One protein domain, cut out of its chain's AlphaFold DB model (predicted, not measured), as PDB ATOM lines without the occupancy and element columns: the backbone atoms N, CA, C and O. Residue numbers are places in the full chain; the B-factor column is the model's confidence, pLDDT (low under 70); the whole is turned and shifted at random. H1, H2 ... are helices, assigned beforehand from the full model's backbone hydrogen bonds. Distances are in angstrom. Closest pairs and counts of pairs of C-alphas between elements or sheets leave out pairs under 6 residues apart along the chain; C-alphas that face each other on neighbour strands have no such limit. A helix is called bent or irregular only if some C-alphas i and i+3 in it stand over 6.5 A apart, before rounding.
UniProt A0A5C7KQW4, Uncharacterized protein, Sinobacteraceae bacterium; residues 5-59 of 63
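AT A GLANCE: This is residues 5 to 59 of the 63 residues of an uncharacterized protein of Sinobacteraceae bacterium (UniProt A0A5C7KQW4). Two helices, H1 and H2, lie side by side and run opposite ways as a hairpin, joined at one end by a wide loop of residues 24 to 45, of which residues 34 to 40 stick out from the rest. The printed part has 55 residues with two named helices, H1 then H2, and no named strand; its class is all helix. It is only just compact, close to loose, with a radius of gyration of the C-alphas of 12.1 A, and the C-alphas span 31 by 25 by 16 A.

HOW THE PARTS SIT: H1, residues 5 to 23, and H2, residues 46 to 57, form a helical hairpin. They touch, with 11 pairs of C-alphas within 8 A; the closest C-alphas are those of Lys 18 and Ala 46, 5.5 A apart. Their lines stand at a shallow tilt of 11 degrees, and the two helices run opposite ways. Their centres are 10.0 A apart. In both helices every pair of O i and N i+4 is within hydrogen-bond range.

IN THESE COORDINATES: H1 begins at C-alpha 5, at (111.046, 131.228, 64.960), and ends at C-alpha 23, at (84.869, 132.320, 71.825), 27.1 A away. Residues 24 to 45 follow with no named element. H2 begins at C-alpha 46, at (88.680, 136.663, 62.370), and ends at C-alpha 57, at (103.319, 132.568, 55.308), a length of 16.8 A. Neither helix is bent.

THE WHOLE: The C-alphas farthest apart are those of Thr 35 and Ser 58, at 32.9 A. The printed part has no cut. The link from H1 to H2, 22 residues, is long, and its residues 34 to 40 stand free. The mean pLDDT of the printed part is 72.4; residues 21 to 43 are under 70, of which 21 to 23 belong to H1.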
ATOM      1  N   ARG A   5     111.507 131.034  63.580       88.94
ATOM      2  CA  ARG A   5     111.046 131.228  64.960       88.94
ATOM      3  C   ARG A   5     110.111 132.426  65.087       88.94
ATOM      4  O   ARG A   5     109.080 132.323  65.750       88.94
ATOM      5  N   GLU A   6     110.456 133.550  64.472       88.38
ATOM      6  CA  GLU A   6     109.613 134.749  64.478       88.38
ATOM      7  C   GLU A   6     108.308 134.496  63.724       88.38
ATOM      8  O   GLU A   6     107.240 134.822  64.238       88.38
ATOM      9  N   LEU A   7     108.368 133.832  62.564       90.06
ATOM     10  CA  LEU A   7     107.172 133.461  61.814       90.06
ATOM     11  C   LEU A   7     106.248 132.561  62.645       90.06
ATOM     12  O   LEU A   7     105.051 132.831  62.738       90.06
ATOM     13  N   ALA A   8     106.793 131.522  63.282       87.88
ATOM     14  CA  ALA A   8     106.024 130.626  64.142       87.88
ATOM     15  C   ALA A   8     105.391 131.373  65.327       87.88
ATOM     16  O   ALA A   8     104.227 131.144  65.652       87.88
ATOM     17  N   THR A   9     106.131 132.308  65.927       90.50
ATOM     18  CA  THR A   9     105.652 133.126  67.051       90.50
ATOM     19  C   THR A   9     104.493 134.028  66.627       90.50
ATOM     20  O   THR A   9     103.469 134.076  67.309       90.50
ATOM     21  N   LEU A  10     104.612 134.701  65.477       87.75
ATOM     22  CA  LEU A  10     103.552 135.560  64.947       87.75
ATOM     23  C   LEU A  10     102.299 134.759  64.584       87.75
ATOM     24  O   LEU A  10     101.191 135.164  64.928       87.75
ATOM     25  N   LEU A  11     102.455 133.605  63.931       88.94
ATOM     26  CA  LEU A  11     101.321 132.750  63.572       88.94
ATOM     27  C   LEU A  11     100.614 132.181  64.812       88.94
ATOM     28  O   LEU A  11      99.386 132.126  64.829       88.94
ATOM     29  N   ALA A  12     101.361 131.805  65.853       87.00
ATOM     30  CA  ALA A  12     100.787 131.349  67.117       87.00
ATOM     31  C   ALA A  12     100.000 132.464  67.827       87.00
ATOM     32  O   ALA A  12      98.887 132.223  68.290       87.00
ATOM     33  N   ALA A  13     100.533 133.690  67.861       86.62
ATOM     34  CA  ALA A  13      99.838 134.841  68.438       86.62
ATOM     35  C   ALA A  13      98.534 135.167  67.688       86.62
ATOM     36  O   ALA A  13      97.505 135.414  68.313       86.62
ATOM     37  N   LEU A  14      98.554 135.108  66.353       86.19
ATOM     38  CA  LEU A  14      97.362 135.314  65.529       86.19
ATOM     39  C   LEU A  14      96.308 134.222  65.742       86.19
ATOM     40  O   LEU A  14      95.125 134.537  65.845       86.19
ATOM     41  N   ALA A  15      96.720 132.957  65.850       84.50
ATOM     42  CA  ALA A  15      95.807 131.855  66.141       84.50
ATOM     43  C   ALA A  15      95.141 132.013  67.518       84.50
ATOM     44  O   ALA A  15      93.926 131.857  67.623       84.50
ATOM     45  N   PHE A  16      95.917 132.389  68.539       84.12
ATOM     46  CA  PHE A  16      95.402 132.676  69.878       84.12
ATOM     47  C   PHE A  16      94.382 133.824  69.863       84.12
ATOM     48  O   PHE A  16      93.277 133.672  70.369       84.12
ATOM     49  N   TRP A  17      94.703 134.950  69.217       78.00
ATOM     50  CA  TRP A  17      93.765 136.075  69.124       78.00
ATOM     51  C   TRP A  17      92.496 135.733  68.349       78.00
ATOM     52  O   TRP A  17      91.419 136.189  68.726       78.00
ATOM     53  N   LYS A  18      92.592 134.919  67.294       79.75
ATOM     54  CA  LYS A  18      91.410 134.455  66.563       79.75
ATOM     55  C   LYS A  18      90.495 133.633  67.466       79.75
ATOM     56  O   LYS A  18      89.292 133.883  67.475       79.75
ATOM     57  N   ASP A  19      91.044 132.676  68.209       77.94
ATOM     58  CA  ASP A  19      90.272 131.820  69.116       77.94
ATOM     59  C   ASP A  19      89.574 132.650  70.206       77.94
ATOM     60  O   ASP A  19      88.357 132.575  70.360       77.94
ATOM     61  N   GLU A  20      90.309 133.562  70.839       72.06
ATOM     62  CA  GLU A  20      89.797 134.500  71.845       72.06
ATOM     63  C   GLU A  20      88.640 135.381  71.327       72.06
ATOM     64  O   GLU A  20      87.622 135.563  72.006       72.06
ATOM     65  N   ILE A  21      88.749 135.905  70.099       68.44
ATOM     66  CA  ILE A  21      87.679 136.686  69.455       68.44
ATOM     67  C   ILE A  21      86.454 135.808  69.172       68.44
ATOM     68  O   ILE A  21      85.322 136.251  69.370       68.44
ATOM     69  N   THR A  22      86.672 134.574  68.712       65.94
ATOM     70  CA  THR A  22      85.599 133.663  68.285       65.94
ATOM     71  C   THR A  22      84.817 133.115  69.483       65.94
ATOM     72  O   THR A  22      83.594 133.016  69.420       65.94
ATOM     73  N   GLN A  23      85.497 132.811  70.593       61.75
ATOM     74  CA  GLN A  23      84.869 132.320  71.825       61.75
ATOM     75  C   GLN A  23      84.096 133.407  72.580       61.75
ATOM     76  O   GLN A  23      83.092 133.111  73.223       61.75
ATOM     77  N   SER A  24      84.517 134.672  72.475       58.78
ATOM     78  CA  SER A  24      83.885 135.783  73.200       58.78
ATOM     79  C   SER A  24      82.546 136.246  72.605       58.78
ATOM     80  O   SER A  24      81.911 137.120  73.187       58.78
ATOM     81  N   GLY A  25      82.101 135.692  71.467       53.38
ATOM     82  CA  GLY A  25      80.741 135.906  70.953       53.38
ATOM     83  C   GLY A  25      80.394 137.347  70.559       53.38
ATOM     84  O   GLY A  25      79.215 137.667  70.482       53.38
ATOM     85  N   ASP A  26      81.411 138.161  70.253       56.84
ATOM     86  CA  ASP A  26      81.377 139.616  70.043       56.84
ATOM     87  C   ASP A  26      81.645 140.423  71.335       56.84
ATOM     88  O   ASP A  26      80.906 140.375  72.313       56.84
ATOM     89  N   PHE A  27      82.750 141.182  71.317       54.75
ATOM     90  CA  PHE A  27      83.292 142.022  72.401       54.75
ATOM     91  C   PHE A  27      83.712 141.310  73.705       54.75
ATOM     92  O   PHE A  27      82.933 141.220  74.644       54.75
ATOM     93  N   SER A  28      85.009 141.001  73.867       48.25
ATOM     94  CA  SER A  28      85.794 141.505  75.030       48.25
ATOM     95  C   SER A  28      87.162 140.862  75.267       48.25
ATOM     96  O   SER A  28      87.883 141.380  76.118       48.25
ATOM     97  N   ALA A  29      87.623 139.887  74.481       46.56
ATOM     98  CA  ALA A  29      89.050 139.547  74.478       46.56
ATOM     99  C   ALA A  29      89.875 140.604  73.716       46.56
ATOM    100  O   ALA A  29      90.607 140.339  72.765       46.56
ATOM    101  N   ARG A  30      89.710 141.871  74.100       53.00
ATOM    102  CA  ARG A  30      90.656 142.915  73.740       53.00
ATOM    103  C   ARG A  30      91.832 142.704  74.695       53.00
ATOM    104  O   ARG A  30      91.603 142.762  75.906       53.00
ATOM    105  N   PRO A  31      93.090 142.568  74.224       52.03
ATOM    106  CA  PRO A  31      94.187 143.025  75.066       52.03
ATOM    107  C   PRO A  31      93.769 144.419  75.539       52.03
ATOM    108  O   PRO A  31      93.186 145.155  74.744       52.03
ATOM    109  N   TYR A  32      93.920 144.746  76.822       48.66
ATOM    110  CA  TYR A  32      93.464 146.011  77.410       48.66
ATOM    111  C   TYR A  32      94.161 147.204  76.704       48.66
ATOM    112  O   TYR A  32      95.014 147.863  77.264       48.66
ATOM    113  N   LEU A  33      93.828 147.531  75.451       50.50
ATOM    114  CA  LEU A  33      94.498 148.543  74.623       50.50
ATOM    115  C   LEU A  33      94.270 149.954  75.182       50.50
ATOM    116  O   LEU A  33      94.953 150.912  74.824       50.50
ATOM    117  N   LYS A  34      93.333 150.064  76.132       42.69
ATOM    118  CA  LYS A  34      93.115 151.243  76.959       42.69
ATOM    119  C   LYS A  34      94.316 151.542  77.869       42.69
ATOM    120  O   LYS A  34      94.590 152.715  78.092       42.69
ATOM    121  N   THR A  35      95.055 150.536  78.360       51.59
ATOM    122  CA  THR A  35      96.237 150.767  79.220       51.59
ATOM    123  C   THR A  35      97.431 151.322  78.449       51.59
ATOM    124  O   THR A  35      98.264 151.996  79.044       51.59
ATOM    125  N   VAL A  36      97.483 151.130  77.128       55.41
ATOM    126  CA  VAL A  36      98.523 151.700  76.253       55.41
ATOM    127  C   VAL A  36      98.095 153.006  75.566       55.41
ATOM    128  O   VAL A  36      98.732 153.423  74.604       55.41
ATOM    129  N   CYS A  37      97.024 153.666  76.035       48.78
ATOM    130  CA  CYS A  37      96.497 154.921  75.467       48.78
ATOM    131  C   CYS A  37      96.255 154.882  73.945       48.78
ATOM    132  O   CYS A  37      96.229 155.920  73.286       48.78
ATOM    133  N   MET A  38      96.019 153.701  73.372       52.84
ATOM    134  CA  MET A  38      95.678 153.562  71.957       52.84
ATOM    135  C   MET A  38      94.163 153.683  71.778       52.84
ATOM    136  O   MET A  38      93.455 152.723  71.474       52.84
ATOM    137  N   GLY A  39      93.652 154.890  72.026       46.22
ATOM    138  CA  GLY A  39      92.257 155.256  71.795       46.22
ATOM    139  C   GLY A  39      91.959 155.330  70.301       46.22
ATOM    140  O   GLY A  39      91.970 156.409  69.727       46.22
ATOM    141  N   GLY A  40      91.734 154.183  69.661       54.03
ATOM    142  CA  GLY A  40      91.357 154.140  68.244       54.03
ATOM    143  C   GLY A  40      91.678 152.849  67.499       54.03
ATOM    144  O   GLY A  40      91.301 152.724  66.341       54.03
ATOM    145  N   VAL A  41      92.347 151.878  68.125       57.56
ATOM    146  CA  VAL A  41      92.679 150.624  67.435       57.56
ATOM    147  C   VAL A  41      91.442 149.727  67.408       57.56
ATOM    148  O   VAL A  41      91.039 149.171  68.433       57.56
ATOM    149  N   GLN A  42      90.817 149.618  66.233       60.62
ATOM    150  CA  GLN A  42      89.829 148.576  65.976       60.62
ATOM    151  C   GLN A  42      90.540 147.215  65.998       60.62
ATOM    152  O   GLN A  42      91.561 147.056  65.328       60.62
ATOM    153  N   PRO A  43      90.053 146.243  66.791       66.06
ATOM    154  CA  PRO A  43      90.582 144.889  66.741       66.06
ATOM    155  C   PRO A  43      90.311 144.283  65.359       66.06
ATOM    156  O   PRO A  43      89.257 144.529  64.774       66.06
ATOM    157  N   LEU A  44      91.258 143.488  64.857       71.00
ATOM    158  CA  LEU A  44      91.084 142.740  63.612       71.00
ATOM    159  C   LEU A  44      89.967 141.705  63.783       71.00
ATOM    160  O   LEU A  44      89.901 141.018  64.800       71.00
ATOM    161  N   SER A  45      89.121 141.557  62.771       78.12
ATOM    162  CA  SER A  45      88.163 140.456  62.668       78.12
ATOM    163  C   SER A  45      88.867 139.116  62.421       78.12
ATOM    164  O   SER A  45      90.008 139.060  61.952       78.12
ATOM    165  N   ALA A  46      88.164 138.004  62.661       79.88
ATOM    166  CA  ALA A  46      88.680 136.663  62.370       79.88
ATOM    167  C   ALA A  46      89.134 136.511  60.901       79.88
ATOM    168  O   ALA A  46      90.157 135.883  60.629       79.88
ATOM    169  N   THR A  47      88.418 137.139  59.961       83.12
ATOM    170  CA  THR A  47      88.768 137.148  58.533       83.12
ATOM    171  C   THR A  47      90.055 137.925  58.256       83.12
ATOM    172  O   THR A  47      90.895 137.467  57.482       83.12
ATOM    173  N   GLU A  48      90.248 139.081  58.889       83.00
ATOM    174  CA  GLU A  48      91.477 139.870  58.734       83.00
ATOM    175  C   GLU A  48      92.691 139.153  59.338       83.00
ATOM    176  O   GLU A  48      93.782 139.191  58.764       83.00
ATOM    177  N   ILE A  49      92.501 138.434  60.449       84.81
ATOM    178  CA  ILE A  49      93.538 137.586  61.047       84.81
ATOM    179  C   ILE A  49      93.936 136.445  60.098       84.81
ATOM    180  O   ILE A  49      95.130 136.160  59.944       84.81
ATOM    181  N   ASP A  50      92.974 135.819  59.415       84.81
ATOM    182  CA  ASP A  50      93.252 134.778  58.417       84.81
ATOM    183  C   ASP A  50      94.036 135.330  57.218       84.81
ATOM    184  O   ASP A  50      95.033 134.735  56.793       84.81
ATOM    185  N   GLN A  51      93.644 136.500  56.709       87.94
ATOM    186  CA  GLN A  51      94.357 137.177  55.623       87.94
ATOM    187  C   GLN A  51      95.787 137.553  56.027       87.94
ATOM    188  O   GLN A  51      96.724 137.367  55.247       87.94
ATOM    189  N   LEU A  52      95.977 138.057  57.248       88.44
ATOM    190  CA  LEU A  52      97.297 138.400  57.770       88.44
ATOM    191  C   LEU A  52      98.171 137.151  57.935       88.44
ATOM    192  O   LEU A  52      99.331 137.154  57.525       88.44
ATOM    193  N   SER A  53      97.601 136.059  58.446       88.81
ATOM    194  CA  SER A  53      98.289 134.770  58.569       88.81
ATOM    195  C   SER A  53      98.731 134.227  57.206       88.81
ATOM    196  O   SER A  53      99.840 133.710  57.073       88.81
ATOM    197  N   ALA A  54      97.895 134.359  56.171       91.62
ATOM    198  CA  ALA A  54      98.252 133.980  54.804       91.62
ATOM    199  C   ALA A  54      99.397 134.843  54.247       91.62
ATOM    200  O   ALA A  54     100.347 134.305  53.679       91.62
ATOM    201  N   LYS A  55      99.361 136.165  54.475       90.56
ATOM    202  CA  LYS A  55     100.447 137.077  54.074       90.56
ATOM    203  C   LYS A  55     101.762 136.742  54.774       90.56
ATOM    204  O   LYS A  55     102.792 136.684  54.110       90.56
ATOM    205  N   LEU A  56     101.740 136.463  56.078       89.25
ATOM    206  CA  LEU A  56     102.943 136.096  56.833       89.25
ATOM    207  C   LEU A  56     103.601 134.821  56.294       89.25
ATOM    208  O   LEU A  56     104.819 134.779  56.158       89.25
ATOM    209  N   ARG A  57     102.808 133.812  55.914       88.50
ATOM    210  CA  ARG A  57     103.319 132.568  55.308       88.50
ATOM    211  C   ARG A  57     103.978 132.772  53.939       88.50
ATOM    212  O   ARG A  57     104.742 131.915  53.517       88.50
ATOM    213  N   SER A  58     103.683 133.880  53.257       89.50
ATOM    214  CA  SER A  58     104.300 134.231  51.970       89.50
ATOM    215  C   SER A  58     105.608 135.018  52.104       89.50
ATOM    216  O   SER A  58     106.274 135.269  51.100       89.50
ATOM    217  N   LEU A  59     105.980 135.434  53.322       86.94
ATOM    218  CA  LEU A  59     107.204 136.196  53.534       86.94
ATOM    219  C   LEU A  59     108.442 135.317  53.311       86.94
ATOM    220  O   LEU A  59     108.462 134.163  53.740       86.94
TER     221      LEU A  59